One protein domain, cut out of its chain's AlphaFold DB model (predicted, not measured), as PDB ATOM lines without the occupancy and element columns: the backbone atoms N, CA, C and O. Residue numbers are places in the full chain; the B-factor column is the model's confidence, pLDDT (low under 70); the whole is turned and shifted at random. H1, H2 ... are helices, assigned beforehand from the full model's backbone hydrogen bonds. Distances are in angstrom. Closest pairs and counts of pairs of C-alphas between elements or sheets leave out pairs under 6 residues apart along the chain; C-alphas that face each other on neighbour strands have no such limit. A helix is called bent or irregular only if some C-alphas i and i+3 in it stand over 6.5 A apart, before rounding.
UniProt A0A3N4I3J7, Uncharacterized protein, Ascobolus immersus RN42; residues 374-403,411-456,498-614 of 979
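AT A GLANCE: This is residues 374 to 403, 411 to 456 and 498 to 614 of the 979 residues of an uncharacterized protein of Ascobolus immersus RN42 (UniProt A0A3N4I3J7). The long helix H10 runs along one side of the body, and H8, in the middle, crosses it steeply. H1 and H2a stand side by side at one end, H3 and H6 side by side at the other; H2b and H7 lie along an edge between these ends, while H5, H9 and the small H4 gather at a far corner. The printed part has 193 residues with ten named helices, H1 to H10 in chain order, and no named strand; the class is all helix, and the packing is mostly crossed, with few touching helices near parallel in line. It is compact, with a radius of gyration of the C-alphas of 18.5 A and spans of 51 by 38 by 26 A.

IN THESE COORDINATES: H10, residues 579 to 610, is the longest helix, 43.4 A from C-alpha 579 at (-34.389, -8.715, 0.887) to C-alpha 610 at (-7.850, -30.067, -25.969). It has a kink of 40 degrees near residue 604 and is irregular, C-alphas 605 and 608 being 7.1 A apart. H8, residues 552 to 567, measures 22.4 A. H1, residues 374 to 399, measures 37.5 A and begins with C-alpha 374 at (-25.095, -1.450, -39.895). H2, residues 411 to 435, was assigned as one helix by its hydrogen bonds but is bent, C-alphas 425 and 428 being 7.5 A apart. Its arms are H2a, residues 411 to 425, 21.0 A, and H2b, residues 428 to 435, 10.2 A; H2a is itself irregular, with C-alphas 414 and 417 7.0 A apart. H3 is residues 442 to 455, 20.8 A, and H4 residues 498 to 504. H5 is residues 510 to 521, 16.4 A, and H6 residues 526 to 537, 16.3 A. H7 is residues 540 to 546 and H9 residues 569 to 575.

HOW THE PARTS SIT: H8 is the hub, touching five other helices. With residues 559 to 566 alone it touches H10 at a steep tilt of 58 degrees, opposite ways; the closest C-alphas are those of Ser 563 and Ser 592, 5.4 A. H5 touches H8 at a steep tilt of 55 degrees, the C-alphas of Gly 511 and Ala 564 being closest at 3.7 A. H7 and H8 form a helical hairpin, closest at the C-alphas of Lys 546 and Leu 555, 6.4 A. H2a touches H8 about perpendicular, at 85 degrees, closest at the C-alphas of Lys 416 and Val 552, 6.0 A. H6 and H8 only just touch, with 3 pairs of C-alphas within 8 A, closest at Leu 533 and Ala 561, 7.1 A. H1 touches H2a at a shallow tilt of 11 degrees, opposite ways; the closest C-alphas, of Gln 390 and Leu 418, are 6.3 A apart. H2a and H2b are about perpendicular, at 85 degrees. H2b touches H7, closest at the C-alphas of Lys 431 and Leu 544, 6.7 A. H3 touches H6 at a shallow tilt of 17 degrees, opposite ways, closest at the C-alphas of Ala 448 and Glu 531, 4.6 A. H4 and H9 only just touch, with 3 pairs of C-alphas within 8 A, closest at Phe 504 and Tyr 570, 6.1 A. H1 and H3 are apart. Every O i to N i+4 pair is within hydrogen-bond range in H2b, H4, H5, H6, H8 and H9; the counts are 21 of 22 in H1, 9 of 11 in H2a, 9 of 10 in H3, 23 of 28 in H10 and 1 of 3 in H7, which has 2 of 4 O i to N i+3 pairs within range.

THE WHOLE: The two C-alphas farthest apart are those of Ile 374 and Ser 498, 58.4 A. Residues 404 to 410 are not printed, with 9.4 A between C-alphas 403 and 411, nor are residues 457 to 497, with 19.5 A between C-alphas 456 and 498. Of the links that are printed whole, H2 to H3 is short and the others are tight. The mean pLDDT of the printed part is 73.7; 59 residues are under 70, among them residues 411 to 430, 498 to 508 and 540 to 550.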
ATOM      1  N   ILE A 374     -26.424  -1.199 -39.309       74.31
ATOM      2  CA  ILE A 374     -25.095  -1.450 -39.895       74.31
ATOM      3  C   ILE A 374     -24.023  -1.520 -38.790       74.31
ATOM      4  O   ILE A 374     -23.197  -2.426 -38.777       74.31
ATOM      5  N   ALA A 375     -24.114  -0.648 -37.780       74.81
ATOM      6  CA  ALA A 375     -23.190  -0.610 -36.645       74.81
ATOM      7  C   ALA A 375     -23.289  -1.829 -35.693       74.81
ATOM      8  O   ALA A 375     -22.346  -2.091 -34.936       74.81
ATOM      9  N   SER A 376     -24.407  -2.568 -35.699       71.81
ATOM     10  CA  SER A 376     -24.521  -3.889 -35.062       71.81
ATOM     11  C   SER A 376     -23.894  -4.985 -35.925       71.81
ATOM     12  O   SER A 376     -23.296  -5.906 -35.376       71.81
ATOM     13  N   GLU A 377     -24.024  -4.900 -37.252       77.25
ATOM     14  CA  GLU A 377     -23.506  -5.890 -38.205       77.25
ATOM     15  C   GLU A 377     -21.978  -5.847 -38.306       77.25
ATOM     16  O   GLU A 377     -21.324  -6.839 -37.979       77.25
ATOM     17  N   GLU A 378     -21.409  -4.688 -38.652       79.38
ATOM     18  CA  GLU A 378     -19.958  -4.442 -38.706       79.38
ATOM     19  C   GLU A 378     -19.272  -4.903 -37.415       79.38
ATOM     20  O   GLU A 378     -18.193  -5.498 -37.420       79.38
ATOM     21  N   ARG A 379     -19.931  -4.657 -36.277       74.00
ATOM     22  CA  ARG A 379     -19.435  -5.067 -34.970       74.00
ATOM     23  C   ARG A 379     -19.552  -6.568 -34.754       74.00
ATOM     24  O   ARG A 379     -18.584  -7.158 -34.299       74.00
ATOM     25  N   ALA A 380     -20.684  -7.198 -35.055       75.06
ATOM     26  CA  ALA A 380     -20.812  -8.648 -34.912       75.06
ATOM     27  C   ALA A 380     -19.746  -9.386 -35.747       75.06
ATOM     28  O   ALA A 380     -19.132 -10.329 -35.248       75.06
ATOM     29  N   GLN A 381     -19.443  -8.889 -36.953       80.25
ATOM     30  CA  GLN A 381     -18.343  -9.372 -37.794       80.25
ATOM     31  C   GLN A 381     -16.963  -9.130 -37.144       80.25
ATOM     32  O   GLN A 381     -16.183 -10.070 -36.994       80.25
ATOM     33  N   MET A 382     -16.679  -7.905 -36.684       78.50
ATOM     34  CA  MET A 382     -15.428  -7.542 -35.991       78.50
ATOM     35  C   MET A 382     -15.164  -8.407 -34.748       78.50
ATOM     36  O   MET A 382     -14.036  -8.840 -34.514       78.50
ATOM     37  N   LEU A 383     -16.200  -8.667 -33.947       71.69
ATOM     38  CA  LEU A 383     -16.097  -9.476 -32.734       71.69
ATOM     39  C   LEU A 383     -15.843 -10.951 -33.048       71.69
ATOM     40  O   LEU A 383     -15.082 -11.597 -32.331       71.69
ATOM     41  N   LEU A 384     -16.432 -11.470 -34.129       76.56
ATOM     42  CA  LEU A 384     -16.166 -12.825 -34.604       76.56
ATOM     43  C   LEU A 384     -14.719 -12.977 -35.088       76.56
ATOM     44  O   LEU A 384     -14.050 -13.934 -34.709       76.56
ATOM     45  N   ALA A 385     -14.226 -12.022 -35.882       80.81
ATOM     46  CA  ALA A 385     -12.858 -12.022 -36.394       80.81
ATOM     47  C   ALA A 385     -11.820 -11.953 -35.260       80.81
ATOM     48  O   ALA A 385     -10.831 -12.683 -35.270       80.81
ATOM     49  N   GLU A 386     -12.064 -11.133 -34.234       76.50
ATOM     50  CA  GLU A 386     -11.204 -11.084 -33.049       76.50
ATOM     51  C   GLU A 386     -11.274 -12.391 -32.232       76.50
ATOM     52  O   GLU A 386     -10.243 -12.887 -31.786       76.50
ATOM     53  N   PHE A 387     -12.453 -13.007 -32.088       73.38
ATOM     54  CA  PHE A 387     -12.611 -14.300 -31.410       73.38
ATOM     55  C   PHE A 387     -11.877 -15.439 -32.153       73.38
ATOM     56  O   PHE A 387     -11.150 -16.210 -31.529       73.38
ATOM     57  N   GLN A 388     -11.969 -15.486 -33.490       79.69
ATOM     58  CA  GLN A 388     -11.158 -16.368 -34.343       79.69
ATOM     59  C   GLN A 388      -9.651 -16.127 -34.153       79.69
ATOM     60  O   GLN A 388      -8.879 -17.082 -34.051       79.69
ATOM     61  N   ARG A 389      -9.217 -14.861 -34.084       82.56
ATOM     62  CA  ARG A 389      -7.802 -14.497 -33.907       82.56
ATOM     63  C   ARG A 389      -7.240 -15.020 -32.584       82.56
ATOM     64  O   ARG A 389      -6.112 -15.504 -32.562       82.56
ATOM     65  N   GLN A 390      -8.019 -14.967 -31.502       75.50
ATOM     66  CA  GLN A 390      -7.610 -15.530 -30.209       75.50
ATOM     67  C   GLN A 390      -7.531 -17.066 -30.238       75.50
ATOM     68  O   GLN A 390      -6.602 -17.631 -29.665       75.50
ATOM     69  N   LEU A 391      -8.443 -17.747 -30.948       73.81
ATOM     70  CA  LEU A 391      -8.370 -19.204 -31.141       73.81
ATOM     71  C   LEU A 391      -7.107 -19.627 -31.896       73.81
ATOM     72  O   LEU A 391      -6.436 -20.561 -31.472       73.81
ATOM     73  N   TYR A 392      -6.743 -18.910 -32.962       81.69
ATOM     74  CA  TYR A 392      -5.513 -19.179 -33.712       81.69
ATOM     75  C   TYR A 392      -4.253 -19.040 -32.840       81.69
ATOM     76  O   TYR A 392      -3.358 -19.880 -32.902       81.69
ATOM     77  N   LEU A 393      -4.191 -18.012 -31.983       77.81
ATOM     78  CA  LEU A 393      -3.077 -17.831 -31.044       77.81
ATOM     79  C   LEU A 393      -3.020 -18.946 -29.983       77.81
ATOM     80  O   LEU A 393      -1.934 -19.402 -29.637       77.81
ATOM     81  N   TYR A 394      -4.176 -19.413 -29.503       73.75
ATOM     82  CA  TYR A 394      -4.290 -20.537 -28.565       73.75
ATOM     83  C   TYR A 394      -3.849 -21.873 -29.190       73.75
ATOM     84  O   TYR A 394      -3.077 -22.615 -28.584       73.75
ATOM     85  N   GLU A 395      -4.281 -22.152 -30.423       76.06
ATOM     86  CA  GLU A 395      -3.887 -23.338 -31.199       76.06
ATOM     87  C   GLU A 395      -2.374 -23.339 -31.483       76.06
ATOM     88  O   GLU A 395      -1.711 -24.362 -31.303       76.06
ATOM     89  N   ALA A 396      -1.791 -22.181 -31.816       79.44
ATOM     90  CA  ALA A 396      -0.347 -22.021 -32.002       79.44
ATOM     91  C   ALA A 396       0.464 -22.180 -30.698       79.44
ATOM     92  O   ALA A 396       1.536 -22.789 -30.715       79.44
ATOM     93  N   ALA A 397      -0.033 -21.675 -29.562       72.88
ATOM     94  CA  ALA A 397       0.622 -21.822 -28.257       72.88
ATOM     95  C   ALA A 397       0.662 -23.287 -27.780       72.88
ATOM     96  O   ALA A 397       1.662 -23.732 -27.223       72.88
ATOM     97  N   ILE A 398      -0.396 -24.059 -28.048       72.31
ATOM     98  CA  ILE A 398      -0.427 -25.501 -27.760       72.31
ATOM     99  C   ILE A 398       0.483 -26.266 -28.733       72.31
ATOM    100  O   ILE A 398       1.315 -27.060 -28.302       72.31
ATOM    101  N   SER A 399       0.400 -25.971 -30.035       77.94
ATOM    102  CA  SER A 399       1.191 -26.651 -31.078       77.94
ATOM    103  C   SER A 399       2.707 -26.432 -30.966       77.94
ATOM    104  O   SER A 399       3.480 -27.210 -31.513       77.94
ATOM    105  N   SER A 400       3.144 -25.374 -30.275       77.88
ATOM    106  CA  SER A 400       4.562 -25.054 -30.048       77.88
ATOM    107  C   SER A 400       5.149 -25.674 -28.773       77.88
ATOM    108  O   SER A 400       6.304 -25.408 -28.449       77.88
ATOM    109  N   GLY A 401       4.386 -26.494 -28.039       69.06
ATOM    110  CA  GLY A 401       4.864 -27.153 -26.818       69.06
ATOM    111  C   GLY A 401       5.049 -26.216 -25.617       69.06
ATOM    112  O   GLY A 401       5.535 -26.653 -24.579       69.06
ATOM    113  N   LEU A 402       4.618 -24.951 -25.718       62.19
ATOM    114  CA  LEU A 402       4.623 -23.982 -24.611       62.19
ATOM    115  C   LEU A 402       3.576 -24.300 -23.524       62.19
ATOM    116  O   LEU A 402       3.507 -23.614 -22.507       62.19
ATOM    117  N   SER A 403       2.767 -25.342 -23.726       54.34
ATOM    118  CA  SER A 403       1.857 -25.893 -22.729       54.34
ATOM    119  C   SER A 403       2.619 -26.538 -21.567       54.34
ATOM    120  O   SER A 403       3.223 -27.600 -21.724       54.34
ATOM    121  N   GLU A 411      -4.811 -23.199 -18.169       57.22
ATOM    122  CA  GLU A 411      -6.105 -22.801 -18.763       57.22
ATOM    123  C   GLU A 411      -6.500 -21.349 -18.415       57.22
ATOM    124  O   GLU A 411      -7.098 -20.667 -19.251       57.22
ATOM    125  N   THR A 412      -6.130 -20.842 -17.233       54.47
ATOM    126  CA  THR A 412      -6.460 -19.463 -16.823       54.47
ATOM    127  C   THR A 412      -5.609 -18.433 -17.565       54.47
ATOM    128  O   THR A 412      -6.163 -17.476 -18.107       54.47
ATOM    129  N   GLU A 413      -4.295 -18.659 -17.678       59.72
ATOM    130  CA  GLU A 413      -3.379 -17.833 -18.483       59.72
ATOM    131  C   GLU A 413      -3.827 -17.772 -19.948       59.72
ATOM    132  O   GLU A 413      -4.042 -16.692 -20.508       59.72
ATOM    133  N   ARG A 414      -4.083 -18.940 -20.553       59.78
ATOM    134  CA  ARG A 414      -4.569 -19.055 -21.935       59.78
ATOM    135  C   ARG A 414      -5.929 -18.374 -22.163       59.78
ATOM    136  O   ARG A 414      -6.223 -17.962 -23.284       59.78
ATOM    137  N   LEU A 415      -6.752 -18.224 -21.121       58.62
ATOM    138  CA  LEU A 415      -8.031 -17.502 -21.162       58.62
ATOM    139  C   LEU A 415      -7.898 -15.973 -21.028       58.62
ATOM    140  O   LEU A 415      -8.881 -15.267 -21.286       58.62
ATOM    141  N   LYS A 416      -6.735 -15.422 -20.648       63.69
ATOM    142  CA  LYS A 416      -6.575 -13.966 -20.448       63.69
ATOM    143  C   LYS A 416      -6.788 -13.131 -21.714       63.69
ATOM    144  O   LYS A 416      -7.553 -12.161 -21.637       63.69
ATOM    145  N   PRO A 417      -6.188 -13.465 -22.877       62.25
ATOM    146  CA  PRO A 417      -6.360 -12.668 -24.092       62.25
ATOM    147  C   PRO A 417      -7.827 -12.631 -24.530       62.25
ATOM    148  O   PRO A 417      -8.352 -11.574 -24.878       62.25
ATOM    149  N   LEU A 418      -8.521 -13.766 -24.401       58.06
ATOM    150  CA  LEU A 418      -9.952 -13.866 -24.655       58.06
ATOM    151  C   LEU A 418     -10.778 -13.014 -23.685       58.06
ATOM    152  O   LEU A 418     -11.695 -12.318 -24.118       58.06
ATOM    153  N   MET A 419     -10.468 -13.032 -22.387       62.53
ATOM    154  CA  MET A 419     -11.200 -12.215 -21.420       62.53
ATOM    155  C   MET A 419     -11.032 -10.712 -21.715       62.53
ATOM    156  O   MET A 419     -11.998  -9.967 -21.600       62.53
ATOM    157  N   SER A 420      -9.883 -10.256 -22.229       66.19
ATOM    158  CA  SER A 420      -9.744  -8.877 -22.733       66.19
ATOM    159  C   SER A 420     -10.737  -8.560 -23.869       66.19
ATOM    160  O   SER A 420     -11.448  -7.551 -23.822       66.19
ATOM    161  N   VAL A 421     -10.891  -9.465 -24.846       63.06
ATOM    162  CA  VAL A 421     -11.901  -9.349 -25.920       63.06
ATOM    163  C   VAL A 421     -13.318  -9.319 -25.347       63.06
ATOM    164  O   VAL A 421     -14.120  -8.453 -25.695       63.06
ATOM    165  N   VAL A 422     -13.619 -10.215 -24.412       60.88
ATOM    166  CA  VAL A 422     -14.906 -10.313 -23.712       60.88
ATOM    167  C   VAL A 422     -15.235  -9.042 -22.939       60.88
ATOM    168  O   VAL A 422     -16.383  -8.602 -22.959       60.88
ATOM    169  N   LEU A 423     -14.251  -8.405 -22.305       64.38
ATOM    170  CA  LEU A 423     -14.419  -7.117 -21.635       64.38
ATOM    171  C   LEU A 423     -14.581  -5.972 -22.632       64.38
ATOM    172  O   LEU A 423     -15.292  -5.018 -22.338       64.38
ATOM    173  N   ARG A 424     -14.034  -6.079 -23.843       65.69
ATOM    174  CA  ARG A 424     -14.312  -5.129 -24.929       65.69
ATOM    175  C   ARG A 424     -15.742  -5.263 -25.468       65.69
ATOM    176  O   ARG A 424     -16.392  -4.250 -25.715       65.69
ATOM    177  N   ILE A 425     -16.246  -6.496 -25.590       60.56
ATOM    178  CA  ILE A 425     -17.622  -6.832 -26.009       60.56
ATOM    179  C   ILE A 425     -18.632  -6.420 -24.935       60.56
ATOM    180  O   ILE A 425     -19.521  -5.597 -25.147       60.56
ATOM    181  N   CYS A 426     -18.505  -7.036 -23.764       62.38
ATOM    182  CA  CYS A 426     -19.488  -6.982 -22.699       62.38
ATOM    183  C   CYS A 426     -19.273  -5.774 -21.789       62.38
ATOM    184  O   CYS A 426     -20.215  -5.378 -21.112       62.38
ATOM    185  N   GLY A 427     -18.085  -5.161 -21.776       68.69
ATOM    186  CA  GLY A 427     -17.695  -4.069 -20.878       68.69
ATOM    187  C   GLY A 427     -18.723  -2.953 -20.739       68.69
ATOM    188  O   GLY A 427     -19.092  -2.666 -19.607       68.69
ATOM    189  N   PRO A 428     -19.278  -2.365 -21.816       67.88
ATOM    190  CA  PRO A 428     -20.322  -1.343 -21.692       67.88
ATOM    191  C   PRO A 428     -21.574  -1.843 -20.950       67.88
ATOM    192  O   PRO A 428     -22.178  -1.115 -20.165       67.88
ATOM    193  N   LYS A 429     -21.940  -3.112 -21.155       67.06
ATOM    194  CA  LYS A 429     -23.128  -3.782 -20.601       67.06
ATOM    195  C   LYS A 429     -22.890  -4.275 -19.166       67.06
ATOM    196  O   LYS A 429     -23.785  -4.164 -18.331       67.06
ATOM    197  N   ILE A 430     -21.676  -4.745 -18.868       69.19
ATOM    198  CA  ILE A 430     -21.188  -5.124 -17.535       69.19
ATOM    199  C   ILE A 430     -21.017  -3.872 -16.674       69.19
ATOM    200  O   ILE A 430     -21.619  -3.811 -15.611       69.19
ATOM    201  N   LYS A 431     -20.312  -2.836 -17.152       71.12
ATOM    202  CA  LYS A 431     -20.199  -1.528 -16.484       71.12
ATOM    203  C   LYS A 431     -21.582  -0.915 -16.248       71.12
ATOM    204  O   LYS A 431     -21.844  -0.473 -15.140       71.12
ATOM    205  N   TYR A 432     -22.519  -0.995 -17.199       70.06
ATOM    206  CA  TYR A 432     -23.911  -0.579 -16.961       70.06
ATOM    207  C   TYR A 432     -24.642  -1.424 -15.895       70.06
ATOM    208  O   TYR A 432     -25.458  -0.893 -15.150       70.06
ATOM    209  N   ARG A 433     -24.383  -2.735 -15.783       69.69
ATOM    210  CA  ARG A 433     -25.001  -3.593 -14.747       69.69
ATOM    211  C   ARG A 433     -24.376  -3.415 -13.363       69.69
ATOM    212  O   ARG A 433     -25.105  -3.491 -12.374       69.69
ATOM    213  N   ALA A 434     -23.070  -3.181 -13.321       68.38
ATOM    214  CA  ALA A 434     -22.270  -2.988 -12.122       68.38
ATOM    215  C   ALA A 434     -22.413  -1.570 -11.548       68.38
ATOM    216  O   ALA A 434     -22.677  -1.457 -10.363       68.38
ATOM    217  N   ALA A 435     -22.322  -0.520 -12.372       63.59
ATOM    218  CA  ALA A 435     -22.417   0.886 -11.948       63.59
ATOM    219  C   ALA A 435     -23.839   1.485 -12.026       63.59
ATOM    220  O   ALA A 435     -24.084   2.622 -11.630       63.59
ATOM    221  N   GLY A 436     -24.788   0.784 -12.660       54.75
ATOM    222  CA  GLY A 436     -26.062   1.366 -13.101       54.75
ATOM    223  C   GLY A 436     -27.287   0.803 -12.390       54.75
ATOM    224  O   GLY A 436     -28.095   0.117 -13.017       54.75
ATOM    225  N   LYS A 437     -27.459   1.124 -11.097       53.44
ATOM    226  CA  LYS A 437     -28.653   0.794 -10.276       53.44
ATOM    227  C   LYS A 437     -29.034  -0.701 -10.225       53.44
ATOM    228  O   LYS A 437     -30.165  -1.032  -9.873       53.44
ATOM    229  N   GLY A 438     -28.142  -1.592 -10.654       60.31
ATOM    230  CA  GLY A 438     -28.409  -3.021 -10.807       60.31
ATOM    231  C   GLY A 438     -27.899  -3.807  -9.613       60.31
ATOM    232  O   GLY A 438     -28.686  -4.340  -8.837       60.31
ATOM    233  N   LEU A 439     -26.576  -3.874  -9.489       69.12
ATOM    234  CA  LEU A 439     -25.893  -4.441  -8.335       69.12
ATOM    235  C   LEU A 439     -25.785  -3.375  -7.239       69.12
ATOM    236  O   LEU A 439     -25.092  -2.379  -7.412       69.12
ATOM    237  N   LYS A 440     -26.481  -3.600  -6.123       78.44
ATOM    238  CA  LYS A 440     -26.269  -2.865  -4.874       78.44
ATOM    239  C   LYS A 440     -25.050  -3.436  -4.142       78.44
ATOM    240  O   LYS A 440     -25.194  -4.358  -3.336       78.44
ATOM    241  N   TRP A 441     -23.846  -2.969  -4.449       81.38
ATOM    242  CA  TRP A 441     -22.628  -3.466  -3.792       81.38
ATOM    243  C   TRP A 441     -22.615  -3.150  -2.291       81.38
ATOM    244  O   TRP A 441     -22.179  -3.971  -1.488       81.38
ATOM    245  N   GLU A 442     -23.223  -2.031  -1.897       80.94
ATOM    246  CA  GLU A 442     -23.428  -1.616  -0.509       80.94
ATOM    247  C   GLU A 442     -24.318  -2.578   0.295       80.94
ATOM    248  O   GLU A 442     -24.279  -2.579   1.521       80.94
ATOM    249  N   SER A 443     -25.100  -3.438  -0.368       80.12
ATOM    250  CA  SER A 443     -25.870  -4.485   0.319       80.12
ATOM    251  C   SER A 443     -25.004  -5.670   0.757       80.12
ATOM    252  O   SER A 443     -25.401  -6.408   1.655       80.12
ATOM    253  N   LEU A 444     -23.817  -5.858   0.168       84.12
ATOM    254  CA  LEU A 444     -22.940  -6.978   0.516       84.12
ATOM    255  C   LEU A 444     -22.234  -6.802   1.861       84.12
ATOM    256  O   LEU A 444     -21.999  -7.799   2.534       84.12
ATOM    257  N   SER A 445     -21.939  -5.575   2.298       84.81
ATOM    258  CA  SER A 445     -21.371  -5.346   3.637       84.81
ATOM    259  C   SER A 445     -22.371  -5.717   4.738       84.81
ATOM    260  O   SER A 445     -22.011  -6.419   5.676       84.81
ATOM    261  N   VAL A 446     -23.650  -5.363   4.565       83.88
ATOM    262  CA  VAL A 446     -24.749  -5.761   5.468       83.88
ATOM    263  C   VAL A 446     -24.885  -7.287   5.542       83.88
ATOM    264  O   VAL A 446     -25.114  -7.846   6.616       83.88
ATOM    265  N   VAL A 447     -24.715  -7.983   4.415       81.62
ATOM    266  CA  VAL A 447     -24.737  -9.453   4.357       81.62
ATOM    267  C   VAL A 447     -23.493 -10.056   5.013       81.62
ATOM    268  O   VAL A 447     -23.631 -10.985   5.805       81.62
ATOM    269  N   ALA A 448     -22.302  -9.505   4.776       86.00
ATOM    270  CA  ALA A 448     -21.079  -9.921   5.461       86.00
ATOM    271  C   ALA A 448     -21.207  -9.783   6.986       86.00
ATOM    272  O   ALA A 448     -20.915 -10.722   7.720       86.00
ATOM    273  N   ASP A 449     -21.736  -8.659   7.472       84.06
ATOM    274  CA  ASP A 449     -21.974  -8.443   8.901       84.06
ATOM    275  C   ASP A 449     -23.089  -9.340   9.462       84.06
ATOM    276  O   ASP A 449     -23.111  -9.621  10.660       84.06
ATOM    277  N   THR A 450     -23.991  -9.839   8.610       80.81
ATOM    278  CA  THR A 450     -24.966 -10.876   8.978       80.81
ATOM    279  C   THR A 450     -24.270 -12.228   9.157       80.81
ATOM    280  O   THR A 450     -24.433 -12.848  10.204       80.81
ATOM    281  N   PHE A 451     -23.419 -12.648   8.210       79.25
ATOM    282  CA  PHE A 451     -22.576 -13.847   8.357       79.25
ATOM    283  C   PHE A 451     -21.697 -13.766   9.609       79.25
ATOM    284  O   PHE A 451     -21.705 -14.688  10.422       79.25
ATOM    285  N   ARG A 452     -21.024 -12.630   9.825       84.00
ATOM    286  CA  ARG A 452     -20.222 -12.375  11.024       84.00
ATOM    287  C   ARG A 452     -21.026 -12.565  12.310       84.00
ATOM    288  O   ARG A 452     -20.524 -13.170  13.241       84.00
ATOM    289  N   LYS A 453     -22.268 -12.075  12.385       83.69
ATOM    290  CA  LYS A 453     -23.122 -12.222  13.583       83.69
ATOM    291  C   LYS A 453     -23.652 -13.643  13.793       83.69
ATOM    292  O   LYS A 453     -23.913 -14.020  14.932       83.69
ATOM    293  N   ILE A 454     -23.817 -14.417  12.721       80.25
ATOM    294  CA  ILE A 454     -24.239 -15.825  12.788       80.25
ATOM    295  C   ILE A 454     -23.077 -16.718  13.246       80.25
ATOM    296  O   ILE A 454     -23.291 -17.602  14.070       80.25
ATOM    297  N   PHE A 455     -21.868 -16.473  12.731       81.88
ATOM    298  CA  PHE A 455     -20.695 -17.339  12.903       81.88
ATOM    299  C   PHE A 455     -19.589 -16.767  13.804       81.88
ATOM    300  O   PHE A 455     -18.528 -17.380  13.925       81.88
ATOM    301  N   ALA A 456     -19.804 -15.613  14.442       80.69
ATOM    302  CA  ALA A 456     -18.940 -15.169  15.529       80.69
ATOM    303  C   ALA A 456     -18.916 -16.246  16.625       80.69
ATOM    304  O   ALA A 456     -19.968 -16.831  16.914       80.69
ATOM    305  N   SER A 498     -19.490 -33.032   8.043       42.94
ATOM    306  CA  SER A 498     -20.711 -33.376   8.795       42.94
ATOM    307  C   SER A 498     -21.685 -32.198   8.859       42.94
ATOM    308  O   SER A 498     -22.815 -32.300   8.380       42.94
ATOM    309  N   VAL A 499     -21.214 -31.039   9.334       48.25
ATOM    310  CA  VAL A 499     -21.945 -29.764   9.267       48.25
ATOM    311  C   VAL A 499     -22.278 -29.437   7.811       48.25
ATOM    312  O   VAL A 499     -23.381 -28.985   7.525       48.25
ATOM    313  N   PHE A 500     -21.385 -29.754   6.868       54.75
ATOM    314  CA  PHE A 500     -21.659 -29.643   5.435       54.75
ATOM    315  C   PHE A 500     -22.861 -30.480   4.981       54.75
ATOM    316  O   PHE A 500     -23.827 -29.918   4.477       54.75
ATOM    317  N   ARG A 501     -22.864 -31.803   5.190       51.97
ATOM    318  CA  ARG A 501     -23.992 -32.666   4.783       51.97
ATOM    319  C   ARG A 501     -25.316 -32.214   5.405       51.97
ATOM    320  O   ARG A 501     -26.328 -32.171   4.712       51.97
ATOM    321  N   ASN A 502     -25.286 -31.782   6.663       49.75
ATOM    322  CA  ASN A 502     -26.470 -31.289   7.369       49.75
ATOM    323  C   ASN A 502     -26.958 -29.910   6.872       49.75
ATOM    324  O   ASN A 502     -28.122 -29.580   7.071       49.75
ATOM    325  N   THR A 503     -26.099 -29.107   6.229       50.72
ATOM    326  CA  THR A 503     -26.419 -27.729   5.786       50.72
ATOM    327  C   THR A 503     -26.714 -27.629   4.283       50.72
ATOM    328  O   THR A 503     -27.469 -26.757   3.860       50.72
ATOM    329  N   PHE A 504     -26.120 -28.501   3.463       52.97
ATOM    330  CA  PHE A 504     -26.209 -28.457   1.995       52.97
ATOM    331  C   PHE A 504     -27.176 -29.503   1.413       52.97
ATOM    332  O   PHE A 504     -27.552 -29.391   0.245       52.97
ATOM    333  N   GLY A 505     -27.574 -30.505   2.205       52.03
ATOM    334  CA  GLY A 505     -28.261 -31.705   1.724       52.03
ATOM    335  C   GLY A 505     -27.293 -32.738   1.135       52.03
ATOM    336  O   GLY A 505     -26.079 -32.668   1.344       52.03
ATOM    337  N   SER A 506     -27.829 -33.711   0.395       53.06
ATOM    338  CA  SER A 506     -27.044 -34.760  -0.277       53.06
ATOM    339  C   SER A 506     -26.179 -34.233  -1.427       53.06
ATOM    340  O   SER A 506     -25.083 -34.748  -1.645       53.06
ATOM    341  N   ASP A 507     -26.651 -33.199  -2.131       66.06
ATOM    342  CA  ASP A 507     -26.148 -32.793  -3.447       66.06
ATOM    343  C   ASP A 507     -25.675 -31.322  -3.462       66.06
ATOM    344  O   ASP A 507     -26.448 -30.417  -3.807       66.06
ATOM    345  N   PRO A 508     -24.406 -31.039  -3.102       68.75
ATOM    346  CA  PRO A 508     -23.840 -29.694  -3.191       68.75
ATOM    347  C   PRO A 508     -23.726 -29.237  -4.653       68.75
ATOM    348  O   PRO A 508     -23.298 -29.987  -5.535       68.75
ATOM    349  N   ASN A 509     -24.082 -27.981  -4.930       73.50
ATOM    350  CA  ASN A 509     -24.063 -27.450  -6.290       73.50
ATOM    351  C   ASN A 509     -22.680 -26.907  -6.712       73.50
ATOM    352  O   ASN A 509     -21.720 -26.889  -5.946       73.50
ATOM    353  N   ALA A 510     -22.542 -26.458  -7.963       69.69
ATOM    354  CA  ALA A 510     -21.258 -25.980  -8.484       69.69
ATOM    355  C   ALA A 510     -20.698 -24.738  -7.749       69.69
ATOM    356  O   ALA A 510     -19.482 -24.596  -7.634       69.69
ATOM    357  N   GLY A 511     -21.563 -23.849  -7.243       79.56
ATOM    358  CA  GLY A 511     -21.156 -22.702  -6.425       79.56
ATOM    359  C   GLY A 511     -20.732 -23.111  -5.020       79.56
ATOM    360  O   GLY A 511     -19.723 -22.618  -4.522       79.56
ATOM    361  N   ASP A 512     -21.452 -24.065  -4.429       81.12
ATOM    362  CA  ASP A 512     -21.078 -24.698  -3.163       81.12
ATOM    363  C   ASP A 512     -19.678 -25.315  -3.264       81.12
ATOM    364  O   ASP A 512     -18.775 -24.924  -2.527       81.12
ATOM    365  N   THR A 513     -19.461 -26.202  -4.238       81.94
ATOM    366  CA  THR A 513     -18.179 -26.879  -4.492       81.94
ATOM    367  C   THR A 513     -17.032 -25.899  -4.751       81.94
ATOM    368  O   THR A 513     -15.922 -26.104  -4.255       81.94
ATOM    369  N   TRP A 514     -17.281 -24.799  -5.474       84.62
ATOM    370  CA  TRP A 514     -16.272 -23.756  -5.684       84.62
ATOM    371  C   TRP A 514     -15.886 -23.064  -4.371       84.62
ATOM    372  O   TRP A 514     -14.698 -22.919  -4.085       84.62
ATOM    373  N   LEU A 515     -16.865 -22.707  -3.534       83.38
ATOM    374  CA  LEU A 515     -16.611 -22.129  -2.212       83.38
ATOM    375  C   LEU A 515     -15.907 -23.122  -1.266       83.38
ATOM    376  O   LEU A 515     -15.058 -22.693  -0.487       83.38
ATOM    377  N   CYS A 516     -16.173 -24.432  -1.367       82.19
ATOM    378  CA  CYS A 516     -15.429 -25.474  -0.639       82.19
ATOM    379  C   CYS A 516     -13.939 -25.447  -0.991       82.19
ATOM    380  O   CYS A 516     -13.086 -25.346  -0.110       82.19
ATOM    381  N   SER A 517     -13.636 -25.542  -2.291       80.38
ATOM    382  CA  SER A 517     -12.260 -25.585  -2.790       80.38
ATOM    383  C   SER A 517     -11.521 -24.297  -2.444       80.38
ATOM    384  O   SER A 517     -10.408 -24.350  -1.936       80.38
ATOM    385  N   MET A 518     -12.169 -23.143  -2.604       81.25
ATOM    386  CA  MET A 518     -11.619 -21.855  -2.190       81.25
ATOM    387  C   MET A 518     -11.349 -21.763  -0.682       81.25
ATOM    388  O   MET A 518     -10.343 -21.178  -0.289       81.25
ATOM    389  N   ALA A 519     -12.208 -22.332   0.169       81.56
ATOM    390  CA  ALA A 519     -12.021 -22.306   1.620       81.56
ATOM    391  C   ALA A 519     -10.814 -23.163   2.038       81.56
ATOM    392  O   ALA A 519      -9.981 -22.712   2.823       81.56
ATOM    393  N   ALA A 520     -10.675 -24.349   1.436       77.69
ATOM    394  CA  ALA A 520      -9.516 -25.220   1.618       77.69
ATOM    395  C   ALA A 520      -8.216 -24.572   1.103       77.69
ATOM    396  O   ALA A 520      -7.258 -24.451   1.860       77.69
ATOM    397  N   ASN A 521      -8.205 -24.077  -0.142       80.94
ATOM    398  CA  ASN A 521      -7.023 -23.504  -0.804       80.94
ATOM    399  C   ASN A 521      -6.436 -22.275  -0.084       80.94
ATOM    400  O   ASN A 521      -5.270 -21.951  -0.292       80.94
ATOM    401  N   TYR A 522      -7.238 -21.568   0.718       83.00
ATOM    402  CA  TYR A 522      -6.814 -20.386   1.478       83.00
ATOM    403  C   TYR A 522      -6.726 -20.642   2.990       83.00
ATOM    404  O   TYR A 522      -6.500 -19.694   3.744       83.00
ATOM    405  N   GLU A 523      -6.923 -21.882   3.450       88.38
ATOM    406  CA  GLU A 523      -6.940 -22.268   4.870       88.38
ATOM    407  C   GLU A 523      -7.900 -21.398   5.707       88.38
ATOM    408  O   GLU A 523      -7.529 -20.787   6.718       88.38
ATOM    409  N   LYS A 524      -9.146 -21.251   5.244       85.38
ATOM    410  CA  LYS A 524     -10.203 -20.498   5.937       85.38
ATOM    411  C   LYS A 524     -11.418 -21.384   6.166       85.38
ATOM    412  O   LYS A 524     -11.745 -22.238   5.348       85.38
ATOM    413  N   SER A 525     -12.141 -21.142   7.258       85.19
ATOM    414  CA  SER A 525     -13.492 -21.687   7.384       85.19
ATOM    415  C   SER A 525     -14.396 -21.046   6.326       85.19
ATOM    416  O   SER A 525     -14.236 -19.869   5.985       85.19
ATOM    417  N   LEU A 526     -15.358 -21.811   5.806       82.94
ATOM    418  CA  LEU A 526     -16.290 -21.320   4.789       82.94
ATOM    419  C   LEU A 526     -17.000 -20.006   5.196       82.94
ATOM    420  O   LEU A 526     -16.993 -19.090   4.375       82.94
ATOM    421  N   PRO A 527     -17.519 -19.833   6.434       85.44
ATOM    422  CA  PRO A 527     -18.098 -18.559   6.861       85.44
ATOM    423  C   PRO A 527     -17.158 -17.362   6.698       85.44
ATOM    424  O   PRO A 527     -17.575 -16.314   6.206       85.44
ATOM    425  N   VAL A 528     -15.881 -17.522   7.069       85.12
ATOM    426  CA  VAL A 528     -14.872 -16.455   6.995       85.12
ATOM    427  C   VAL A 528     -14.523 -16.139   5.543       85.12
ATOM    428  O   VAL A 528     -14.430 -14.966   5.189       85.12
ATOM    429  N   LEU A 529     -14.394 -17.149   4.674       89.12
ATOM    430  CA  LEU A 529     -14.231 -16.913   3.237       89.12
ATOM    431  C   LEU A 529     -15.435 -16.154   2.659       89.12
ATOM    432  O   LEU A 529     -15.252 -15.159   1.964       89.12
ATOM    433  N   THR A 530     -16.659 -16.606   2.939       87.19
ATOM    434  CA  THR A 530     -17.886 -15.979   2.431       87.19
ATOM    435  C   THR A 530     -18.021 -14.532   2.919       87.19
ATOM    436  O   THR A 530     -18.331 -13.651   2.116       87.19
ATOM    437  N   GLU A 531     -17.701 -14.248   4.188       89.69
ATOM    438  CA  GLU A 531     -17.641 -12.881   4.718       89.69
ATOM    439  C   GLU A 531     -16.606 -12.018   3.971       89.69
ATOM    440  O   GLU A 531     -16.917 -10.900   3.546       89.69
ATOM    441  N   LEU A 532     -15.385 -12.532   3.781       88.00
ATOM    442  CA  LEU A 532     -14.306 -11.824   3.089       88.00
ATOM    443  C   LEU A 532     -14.668 -11.525   1.630       88.00
ATOM    444  O   LEU A 532     -14.504 -10.385   1.195       88.00
ATOM    445  N   LEU A 533     -15.229 -12.494   0.899       89.44
ATOM    446  CA  LEU A 533     -15.685 -12.301  -0.480       89.44
ATOM    447  C   LEU A 533     -16.782 -11.230  -0.567       89.44
ATOM    448  O   LEU A 533     -16.720 -10.366  -1.442       89.44
ATOM    449  N   PHE A 534     -17.756 -11.227   0.350       89.25
ATOM    450  CA  PHE A 534     -18.779 -10.180   0.391       89.25
ATOM    451  C   PHE A 534     -18.198  -8.793   0.696       89.25
ATOM    452  O   PHE A 534     -18.546  -7.824   0.020       89.25
ATOM    453  N   ARG A 535     -17.267  -8.686   1.654       87.12
ATOM    454  CA  ARG A 535     -16.565  -7.429   1.970       87.12
ATOM    455  C   ARG A 535     -15.761  -6.917   0.775       87.12
ATOM    456  O   ARG A 535     -15.896  -5.752   0.409       87.12
ATOM    457  N   GLN A 536     -14.994  -7.788   0.125       85.44
ATOM    458  CA  GLN A 536     -14.145  -7.471  -1.027       85.44
ATOM    459  C   GLN A 536     -14.968  -7.053  -2.257       85.44
ATOM    460  O   GLN A 536     -14.596  -6.115  -2.960       85.44
ATOM    461  N   LEU A 537     -16.125  -7.687  -2.480       83.50
ATOM    462  CA  LEU A 537     -17.070  -7.308  -3.534       83.50
ATOM    463  C   LEU A 537     -17.893  -6.050  -3.204       83.50
ATOM    464  O   LEU A 537     -18.392  -5.416  -4.129       83.50
ATOM    465  N   SER A 538     -18.042  -5.648  -1.936       81.50
ATOM    466  CA  SER A 538     -18.858  -4.470  -1.576       81.50
ATOM    467  C   SER A 538     -18.304  -3.127  -2.093       81.50
ATOM    468  O   SER A 538     -19.032  -2.137  -2.169       81.50
ATOM    469  N   GLY A 539     -17.031  -3.086  -2.507       75.44
ATOM    470  CA  GLY A 539     -16.411  -1.920  -3.134       75.44
ATOM    471  C   GLY A 539     -16.763  -1.762  -4.618       75.44
ATOM    472  O   GLY A 539     -15.984  -2.164  -5.481       75.44
ATOM    473  N   GLU A 540     -17.873  -1.086  -4.936       60.09
ATOM    474  CA  GLU A 540     -18.286  -0.763  -6.321       60.09
ATOM    475  C   GLU A 540     -17.125  -0.206  -7.175       60.09
ATOM    476  O   GLU A 540     -16.795  -0.727  -8.245       60.09
ATOM    477  N   GLY A 541     -16.446   0.828  -6.665       60.03
ATOM    478  CA  GLY A 541     -15.333   1.492  -7.350       60.03
ATOM    479  C   GLY A 541     -14.055   0.652  -7.482       60.03
ATOM    480  O   GLY A 541     -13.134   1.074  -8.177       60.03
ATOM    481  N   PHE A 542     -13.975  -0.513  -6.836       65.06
ATOM    482  CA  PHE A 542     -12.848  -1.446  -6.923       65.06
ATOM    483  C   PHE A 542     -13.074  -2.483  -8.033       65.06
ATOM    484  O   PHE A 542     -12.174  -2.707  -8.843       65.06
ATOM    485  N   PHE A 543     -14.293  -3.021  -8.160       67.50
ATOM    486  CA  PHE A 543     -14.676  -3.886  -9.282       67.50
ATOM    487  C   PHE A 543     -14.645  -3.126 -10.620       67.50
ATOM    488  O   PHE A 543     -14.057  -3.590 -11.597       67.50
ATOM    489  N   LEU A 544     -15.212  -1.913 -10.662       66.00
ATOM    490  CA  LEU A 544     -15.322  -1.132 -11.902       66.00
ATOM    491  C   LEU A 544     -13.970  -0.731 -12.512       66.00
ATOM    492  O   LEU A 544     -13.848  -0.751 -13.734       66.00
ATOM    493  N   LYS A 545     -12.956  -0.427 -11.687       69.50
ATOM    494  CA  LYS A 545     -11.587  -0.093 -12.138       69.50
ATOM    495  C   LYS A 545     -10.826  -1.287 -12.728       69.50
ATOM    496  O   LYS A 545      -9.855  -1.100 -13.451       69.50
ATOM    497  N   LYS A 546     -11.243  -2.523 -12.433       67.94
ATOM    498  CA  LYS A 546     -10.605  -3.751 -12.951       67.94
ATOM    499  C   LYS A 546     -11.207  -4.191 -14.292       67.94
ATOM    500  O   LYS A 546     -10.556  -4.883 -15.068       67.94
ATOM    501  N   LEU A 547     -12.393  -3.677 -14.636       65.62
ATOM    502  CA  LEU A 547     -13.007  -3.796 -15.968       65.62
ATOM    503  C   LEU A 547     -12.287  -2.984 -17.065       65.62
ATOM    504  O   LEU A 547     -12.757  -2.965 -18.203       65.62
ATOM    505  N   ASP A 548     -11.189  -2.295 -16.743       66.25
ATOM    506  CA  ASP A 548     -10.324  -1.605 -17.710       66.25
ATOM    507  C   ASP A 548      -9.238  -2.525 -18.311       66.25
ATOM    508  O   ASP A 548      -8.443  -2.087 -19.134       66.25
ATOM    509  N   GLY A 549      -9.241  -3.818 -17.957       60.97
ATOM    510  CA  GLY A 549      -8.484  -4.876 -18.646       60.97
ATOM    511  C   GLY A 549      -7.074  -5.143 -18.111       60.97
ATOM    512  O   GLY A 549      -6.515  -6.195 -18.401       60.97
ATOM    513  N   ASN A 550      -6.525  -4.251 -17.282       64.44
ATOM    514  CA  ASN A 550      -5.145  -4.347 -16.785       64.44
ATOM    515  C   ASN A 550      -4.907  -5.434 -15.714       64.44
ATOM    516  O   ASN A 550      -3.754  -5.734 -15.423       64.44
ATOM    517  N   ASN A 551      -5.953  -6.022 -15.118       72.81
ATOM    518  CA  ASN A 551      -5.813  -7.197 -14.248       72.81
ATOM    519  C   ASN A 551      -6.938  -8.209 -14.512       72.81
ATOM    520  O   ASN A 551      -8.052  -8.083 -13.998       72.81
ATOM    521  N   VAL A 552      -6.640  -9.186 -15.367       65.31
ATOM    522  CA  VAL A 552      -7.619 -10.147 -15.887       65.31
ATOM    523  C   VAL A 552      -7.896 -11.289 -14.904       65.31
ATOM    524  O   VAL A 552      -9.051 -11.698 -14.780       65.31
ATOM    525  N   ASP A 553      -6.884 -11.761 -14.168       65.62
ATOM    526  CA  ASP A 553      -7.019 -12.838 -13.170       65.62
ATOM    527  C   ASP A 553      -7.976 -12.457 -12.051       65.62
ATOM    528  O   ASP A 553      -8.931 -13.171 -11.750       65.62
ATOM    529  N   GLU A 554      -7.744 -11.285 -11.462       74.75
ATOM    530  CA  GLU A 554      -8.549 -10.773 -10.359       74.75
ATOM    531  C   GLU A 554     -10.012 -10.624 -10.775       74.75
ATOM    532  O   GLU A 554     -10.924 -10.890  -9.998       74.75
ATOM    533  N   LEU A 555     -10.255 -10.237 -12.028       72.94
ATOM    534  CA  LEU A 555     -11.604 -10.109 -12.546       72.94
ATOM    535  C   LEU A 555     -12.258 -11.472 -12.823       72.94
ATOM    536  O   LEU A 555     -13.434 -11.645 -12.500       72.94
ATOM    537  N   TRP A 556     -11.518 -12.456 -13.347       72.88
ATOM    538  CA  TRP A 556     -11.980 -13.848 -13.431       72.88
ATOM    539  C   TRP A 556     -12.339 -14.406 -12.048       72.88
ATOM    540  O   TRP A 556     -13.379 -15.055 -11.897       72.88
ATOM    541  N   PHE A 557     -11.527 -14.101 -11.035       81.25
ATOM    542  CA  PHE A 557     -11.791 -14.420  -9.636       81.25
ATOM    543  C   PHE A 557     -13.085 -13.757  -9.137       81.25
ATOM    544  O   PHE A 557     -13.971 -14.464  -8.659       81.25
ATOM    545  N   TYR A 558     -13.274 -12.443  -9.328       80.69
ATOM    546  CA  TYR A 558     -14.516 -11.769  -8.919       80.69
ATOM    547  C   TYR A 558     -15.746 -12.276  -9.670       80.69
ATOM    548  O   TYR A 558     -16.793 -12.447  -9.054       80.69
ATOM    549  N   PHE A 559     -15.653 -12.564 -10.969       77.81
ATOM    550  CA  PHE A 559     -16.761 -13.169 -11.708       77.81
ATOM    551  C   PHE A 559     -17.108 -14.570 -11.184       77.81
ATOM    552  O   PHE A 559     -18.291 -14.886 -11.042       77.81
ATOM    553  N   SER A 560     -16.100 -15.382 -10.856       79.12
ATOM    554  CA  SER A 560     -16.286 -16.721 -10.283       79.12
ATOM    555  C   SER A 560     -16.918 -16.642  -8.891       79.12
ATOM    556  O   SER A 560     -17.917 -17.314  -8.645       79.12
ATOM    557  N   ALA A 561     -16.433 -15.740  -8.032       85.12
ATOM    558  CA  ALA A 561     -17.008 -15.465  -6.717       85.12
ATOM    559  C   ALA A 561     -18.457 -14.959  -6.811       85.12
ATOM    560  O   ALA A 561     -19.329 -15.475  -6.118       85.12
ATOM    561  N   ILE A 562     -18.751 -14.002  -7.700       84.50
ATOM    562  CA  ILE A 562     -20.116 -13.499  -7.929       84.50
ATOM    563  C   ILE A 562     -21.039 -14.627  -8.404       84.50
ATOM    564  O   ILE A 562     -22.177 -14.693  -7.942       84.50
ATOM    565  N   SER A 563     -20.577 -15.508  -9.300       81.56
ATOM    566  CA  SER A 563     -21.374 -16.648  -9.772       81.56
ATOM    567  C   SER A 563     -21.622 -17.652  -8.638       81.56
ATOM    568  O   SER A 563     -22.777 -17.967  -8.359       81.56
ATOM    569  N   ALA A 564     -20.573 -18.053  -7.910       83.81
ATOM    570  CA  ALA A 564     -20.635 -19.022  -6.816       83.81
ATOM    571  C   ALA A 564     -21.482 -18.549  -5.621       83.81
ATOM    572  O   ALA A 564     -22.350 -19.286  -5.162       83.81
ATOM    573  N   LEU A 565     -21.318 -17.300  -5.167       86.06
ATOM    574  CA  LEU A 565     -22.151 -16.703  -4.109       86.06
ATOM    575  C   LEU A 565     -23.632 -16.592  -4.516       86.06
ATOM    576  O   LEU A 565     -24.511 -16.547  -3.661       86.06
ATOM    577  N   ARG A 566     -23.926 -16.528  -5.820       84.75
ATOM    578  CA  ARG A 566     -25.285 -16.439  -6.375       84.75
ATOM    579  C   ARG A 566     -25.906 -17.808  -6.678       84.75
ATOM    580  O   ARG A 566     -27.132 -17.887  -6.811       84.75
ATOM    581  N   THR A 567     -25.109 -18.862  -6.849       78.69
ATOM    582  CA  THR A 567     -25.601 -20.235  -7.054       78.69
ATOM    583  C   THR A 567     -25.636 -21.060  -5.775       78.69
ATOM    584  O   THR A 567     -26.551 -21.861  -5.653       78.69
ATOM    585  N   SER A 568     -24.708 -20.860  -4.836       83.88
ATOM    586  CA  SER A 568     -24.554 -21.662  -3.614       83.88
ATOM    587  C   SER A 568     -25.845 -21.816  -2.796       83.88
ATOM    588  O   SER A 568     -26.476 -20.825  -2.416       83.88
ATOM    589  N   ASN A 569     -26.195 -23.068  -2.472       81.12
ATOM    590  CA  ASN A 569     -27.291 -23.414  -1.565       81.12
ATOM    591  C   ASN A 569     -27.014 -22.871  -0.153       81.12
ATOM    592  O   ASN A 569     -27.900 -22.296   0.475       81.12
ATOM    593  N   TYR A 570     -25.769 -22.991   0.319       82.94
ATOM    594  CA  TYR A 570     -25.331 -22.478   1.622       82.94
ATOM    595  C   TYR A 570     -25.483 -20.960   1.734       82.94
ATOM    596  O   TYR A 570     -26.040 -20.462   2.714       82.94
ATOM    597  N   VAL A 571     -25.063 -20.206   0.713       85.38
ATOM    598  CA  VAL A 571     -25.270 -18.753   0.718       85.38
ATOM    599  C   VAL A 571     -26.761 -18.426   0.688       85.38
ATOM    600  O   VAL A 571     -27.201 -17.583   1.467       85.38
ATOM    601  N   ALA A 572     -27.557 -19.108  -0.142       82.69
ATOM    602  CA  ALA A 572     -29.004 -18.897  -0.205       82.69
ATOM    603  C   ALA A 572     -29.711 -19.166   1.140       82.69
ATOM    604  O   ALA A 572     -30.592 -18.394   1.521       82.69
ATOM    605  N   LEU A 573     -29.297 -20.194   1.889       81.12
ATOM    606  CA  LEU A 573     -29.838 -20.526   3.211       81.12
ATOM    607  C   LEU A 573     -29.678 -19.357   4.198       81.12
ATOM    608  O   LEU A 573     -30.675 -18.807   4.670       81.12
ATOM    609  N   TYR A 574     -28.439 -18.921   4.449       80.31
ATOM    610  CA  TYR A 574     -28.133 -17.876   5.438       80.31
ATOM    611  C   TYR A 574     -28.494 -16.449   4.989       80.31
ATOM    612  O   TYR A 574     -28.452 -15.519   5.793       80.31
ATOM    613  N   THR A 575     -28.875 -16.256   3.723       80.88
ATOM    614  CA  THR A 575     -29.313 -14.955   3.180       80.88
ATOM    615  C   THR A 575     -30.801 -14.879   2.846       80.88
ATOM    616  O   THR A 575     -31.283 -13.799   2.510       80.88
ATOM    617  N   SER A 576     -31.541 -15.984   2.968       76.12
ATOM    618  CA  SER A 576     -32.967 -16.108   2.623       76.12
ATOM    619  C   SER A 576     -33.861 -15.009   3.219       76.12
ATOM    620  O   SER A 576     -34.746 -14.494   2.537       76.12
ATOM    621  N   GLY A 577     -33.594 -14.594   4.463       75.50
ATOM    622  CA  GLY A 577     -34.300 -13.506   5.150       75.50
ATOM    623  C   GLY A 577     -33.858 -12.078   4.783       75.50
ATOM    624  O   GLY A 577     -34.429 -11.124   5.307       75.50
ATOM    625  N   ASN A 578     -32.850 -11.890   3.922       79.25
ATOM    626  CA  ASN A 578     -32.304 -10.574   3.574       79.25
ATOM    627  C   ASN A 578     -32.818 -10.091   2.195       79.25
ATOM    628  O   ASN A 578     -32.313 -10.522   1.151       79.25
ATOM    629  N   PRO A 579     -33.777  -9.144   2.145       76.25
ATOM    630  CA  PRO A 579     -34.389  -8.715   0.887       76.25
ATOM    631  C   PRO A 579     -33.441  -7.906  -0.010       76.25
ATOM    632  O   PRO A 579     -33.665  -7.826  -1.217       76.25
ATOM    633  N   ASP A 580     -32.389  -7.287   0.533       76.19
ATOM    634  CA  ASP A 580     -31.387  -6.592  -0.278       76.19
ATOM    635  C   ASP A 580     -30.327  -7.553  -0.845       76.19
ATOM    636  O   ASP A 580     -29.894  -7.348  -1.982       76.19
ATOM    637  N   PHE A 581     -30.028  -8.675  -0.171       79.31
ATOM    638  CA  PHE A 581     -29.329  -9.788  -0.822       79.31
ATOM    639  C   PHE A 581     -30.153 -10.372  -1.970       79.31
ATOM    640  O   PHE A 581     -29.609 -10.567  -3.050       79.31
ATOM    641  N   GLY A 582     -31.463 -10.585  -1.794       75.19
ATOM    642  CA  GLY A 582     -32.336 -11.063  -2.876       75.19
ATOM    643  C   GLY A 582     -32.239 -10.189  -4.135       75.19
ATOM    644  O   GLY A 582     -31.998 -10.689  -5.238       75.19
ATOM    645  N   LYS A 583     -32.303  -8.860  -3.968       76.00
ATOM    646  CA  LYS A 583     -32.104  -7.882  -5.056       76.00
ATOM    647  C   LYS A 583     -30.701  -7.975  -5.666       76.00
ATOM    648  O   LYS A 583     -30.582  -7.982  -6.896       76.00
ATOM    649  N   TRP A 584     -29.655  -8.084  -4.840       83.88
ATOM    650  CA  TRP A 584     -28.278  -8.267  -5.307       83.88
ATOM    651  C   TRP A 584     -28.118  -9.566  -6.104       83.88
ATOM    652  O   TRP A 584     -27.659  -9.512  -7.238       83.88
ATOM    653  N   ALA A 585     -28.579 -10.710  -5.595       78.44
ATOM    654  CA  ALA A 585     -28.490 -12.019  -6.241       78.44
ATOM    655  C   ALA A 585     -29.245 -12.053  -7.582       78.44
ATOM    656  O   ALA A 585     -28.757 -12.596  -8.577       78.44
ATOM    657  N   ILE A 586     -30.401 -11.385  -7.657       71.69
ATOM    658  CA  ILE A 586     -31.175 -11.180  -8.889       71.69
ATOM    659  C   ILE A 586     -30.413 -10.319  -9.920       71.69
ATOM    660  O   ILE A 586     -30.647 -10.455 -11.129       71.69
ATOM    661  N   ALA A 587     -29.513  -9.431  -9.493       71.25
ATOM    662  CA  ALA A 587     -28.634  -8.657 -10.370       71.25
ATOM    663  C   ALA A 587     -27.333  -9.405 -10.715       71.25
ATOM    664  O   ALA A 587     -26.945  -9.431 -11.883       71.25
ATOM    665  N   ALA A 588     -26.736 -10.100  -9.745       76.00
ATOM    666  CA  ALA A 588     -25.579 -10.974  -9.889       76.00
ATOM    667  C   ALA A 588     -25.858 -12.102 -10.885       76.00
ATOM    668  O   ALA A 588     -25.062 -12.308 -11.789       76.00
ATOM    669  N   LYS A 589     -27.042 -12.734 -10.837       75.62
ATOM    670  CA  LYS A 589     -27.503 -13.717 -11.836       75.62
ATOM    671  C   LYS A 589     -27.510 -13.136 -13.248       75.62
ATOM    672  O   LYS A 589     -27.107 -13.796 -14.196       75.62
ATOM    673  N   LYS A 590     -27.940 -11.880 -13.400       71.00
ATOM    674  CA  LYS A 590     -27.949 -11.193 -14.702       71.00
ATOM    675  C   LYS A 590     -26.542 -10.828 -15.167       71.00
ATOM    676  O   LYS A 590     -26.380 -10.659 -16.366       71.00
ATOM    677  N   LEU A 591     -25.572 -10.673 -14.264       73.81
ATOM    678  CA  LEU A 591     -24.162 -10.498 -14.607       73.81
ATOM    679  C   LEU A 591     -23.520 -11.849 -14.959       73.81
ATOM    680  O   LEU A 591     -22.985 -11.961 -16.058       73.81
ATOM    681  N   SER A 592     -23.656 -12.870 -14.100       72.75
ATOM    682  CA  SER A 592     -23.063 -14.205 -14.278       72.75
ATOM    683  C   SER A 592     -23.411 -14.794 -15.641       72.75
ATOM    684  O   SER A 592     -22.499 -15.184 -16.354       72.75
ATOM    685  N   CYS A 593     -24.673 -14.701 -16.089       71.19
ATOM    686  CA  CYS A 593     -25.102 -15.169 -17.412       71.19
ATOM    687  C   CYS A 593     -24.236 -14.676 -18.593       71.19
ATOM    688  O   CYS A 593     -24.117 -15.399 -19.578       71.19
ATOM    689  N   TYR A 594     -23.619 -13.485 -18.523       70.44
ATOM    690  CA  TYR A 594     -22.679 -13.041 -19.564       70.44
ATOM    691  C   TYR A 594     -21.354 -13.813 -19.498       70.44
ATOM    692  O   TYR A 594     -20.859 -14.250 -20.531       70.44
ATOM    693  N   ILE A 595     -20.793 -14.021 -18.304       70.25
ATOM    694  CA  ILE A 595     -19.520 -14.741 -18.118       70.25
ATOM    695  C   ILE A 595     -19.704 -16.247 -18.332       70.25
ATOM    696  O   ILE A 595     -18.934 -16.867 -19.061       70.25
ATOM    697  N   ASP A 596     -20.763 -16.821 -17.759       71.38
ATOM    698  CA  ASP A 596     -21.158 -18.219 -17.929       71.38
ATOM    699  C   ASP A 596     -21.386 -18.528 -19.423       71.38
ATOM    700  O   ASP A 596     -20.952 -19.567 -19.922       71.38
ATOM    701  N   GLY A 597     -22.012 -17.598 -20.158       71.19
ATOM    702  CA  GLY A 597     -22.201 -17.682 -21.607       71.19
ATOM    703  C   GLY A 597     -20.888 -17.618 -22.393       71.19
ATOM    704  O   GLY A 597     -20.662 -18.447 -23.268       71.19
ATOM    705  N   VAL A 598     -19.983 -16.695 -22.049       69.44
ATOM    706  CA  VAL A 598     -18.642 -16.610 -22.658       69.44
ATOM    707  C   VAL A 598     -17.868 -17.907 -22.464       69.44
ATOM    708  O   VAL A 598     -17.300 -18.428 -23.422       69.44
ATOM    709  N   LYS A 599     -17.862 -18.443 -21.238       71.81
ATOM    710  CA  LYS A 599     -17.146 -19.678 -20.910       71.81
ATOM    711  C   LYS A 599     -17.710 -20.870 -21.690       71.81
ATOM    712  O   LYS A 599     -16.936 -21.692 -22.166       71.81
ATOM    713  N   ARG A 600     -19.032 -20.927 -21.900       73.94
ATOM    714  CA  ARG A 600     -19.675 -21.919 -22.785       73.94
ATOM    715  C   ARG A 600     -19.244 -21.750 -24.242       73.94
ATOM    716  O   ARG A 600     -18.818 -22.733 -24.839       73.94
ATOM    717  N   CYS A 601     -19.282 -20.530 -24.789       70.38
ATOM    718  CA  CYS A 601     -18.815 -20.264 -26.153       70.38
ATOM    719  C   CYS A 601     -17.363 -20.687 -26.363       70.38
ATOM    720  O   CYS A 601     -17.083 -21.369 -27.342       70.38
ATOM    721  N   TRP A 602     -16.459 -20.321 -25.450       72.25
ATOM    722  CA  TRP A 602     -15.052 -20.714 -25.525       72.25
ATOM    723  C   TRP A 602     -14.861 -22.222 -25.423       72.25
ATOM    724  O   TRP A 602     -14.214 -22.813 -26.281       72.25
ATOM    725  N   ASN A 603     -15.435 -22.855 -24.396       72.75
ATOM    726  CA  ASN A 603     -15.270 -24.289 -24.184       72.75
ATOM    727  C   ASN A 603     -15.788 -25.091 -25.382       72.75
ATOM    728  O   ASN A 603     -15.162 -26.078 -25.743       72.75
ATOM    729  N   PHE A 604     -16.862 -24.633 -26.034       78.69
ATOM    730  CA  PHE A 604     -17.353 -25.202 -27.285       78.69
ATOM    731  C   PHE A 604     -16.308 -25.117 -28.412       78.69
ATOM    732  O   PHE A 604     -15.921 -26.151 -28.946       78.69
ATOM    733  N   VAL A 605     -15.791 -23.925 -28.746       70.19
ATOM    734  CA  VAL A 605     -14.845 -23.777 -29.878       70.19
ATOM    735  C   VAL A 605     -13.445 -24.341 -29.632       70.19
ATOM    736  O   VAL A 605     -12.780 -24.753 -30.582       70.19
ATOM    737  N   ALA A 606     -12.999 -24.346 -28.375       68.44
ATOM    738  CA  ALA A 606     -11.660 -24.759 -27.973       68.44
ATOM    739  C   ALA A 606     -11.586 -26.231 -27.531       68.44
ATOM    740  O   ALA A 606     -10.483 -26.733 -27.337       68.44
ATOM    741  N   ALA A 607     -12.719 -26.935 -27.378       74.69
ATOM    742  CA  ALA A 607     -12.732 -28.366 -27.060       74.69
ATOM    743  C   ALA A 607     -11.890 -29.216 -28.036       74.69
ATOM    744  O   ALA A 607     -11.045 -29.959 -27.544       74.69
ATOM    745  N   PRO A 608     -11.987 -29.062 -29.377       71.81
ATOM    746  CA  PRO A 608     -11.153 -29.827 -30.308       71.81
ATOM    747  C   PRO A 608      -9.648 -29.696 -30.044       71.81
ATOM    748  O   PRO A 608      -8.923 -30.677 -30.156       71.81
ATOM    749  N   VAL A 609      -9.181 -28.515 -29.628       69.06
ATOM    750  CA  VAL A 609      -7.754 -28.248 -29.369       69.06
ATOM    751  C   VAL A 609      -7.258 -28.956 -28.107       69.06
ATOM    752  O   VAL A 609      -6.090 -29.329 -28.030       69.06
ATOM    753  N   ARG A 610      -8.148 -29.220 -27.139       69.56
ATOM    754  CA  ARG A 610      -7.850 -30.067 -25.969       69.56
ATOM    755  C   ARG A 610      -7.664 -31.532 -26.378       69.56
ATOM    756  O   ARG A 610      -6.837 -32.217 -25.791       69.56
ATOM    757  N   ASP A 611      -8.369 -31.967 -27.423       74.50
ATOM    758  CA  ASP A 611      -8.240 -33.294 -28.039       74.50
ATOM    759  C   ASP A 611      -7.086 -33.389 -29.068       74.50
ATOM    760  O   ASP A 611      -7.001 -34.380 -29.796       74.50
ATOM    761  N   GLY A 612      -6.246 -32.354 -29.216       74.44
ATOM    762  CA  GLY A 612      -5.173 -32.314 -30.221       74.44
ATOM    763  C   GLY A 612      -5.638 -32.092 -31.672       74.44
ATOM    764  O   GLY A 612      -4.915 -32.427 -32.609       74.44
ATOM    765  N   LYS A 613      -6.843 -31.547 -31.879       78.19
ATOM    766  CA  LYS A 613      -7.445 -31.231 -33.191       78.19
ATOM    767  C   LYS A 613      -7.474 -29.709 -33.410       78.19
ATOM    768  O   LYS A 613      -7.366 -28.939 -32.463       78.19
ATOM    769  N   SER A 614      -7.671 -29.251 -34.644       76.75
ATOM    770  CA  SER A 614      -7.790 -27.812 -34.933       76.75
ATOM    771  C   SER A 614      -9.084 -27.195 -34.380       76.75
ATOM    772  O   SER A 614     -10.110 -27.871 -34.265       76.75
TER     773      SER A 614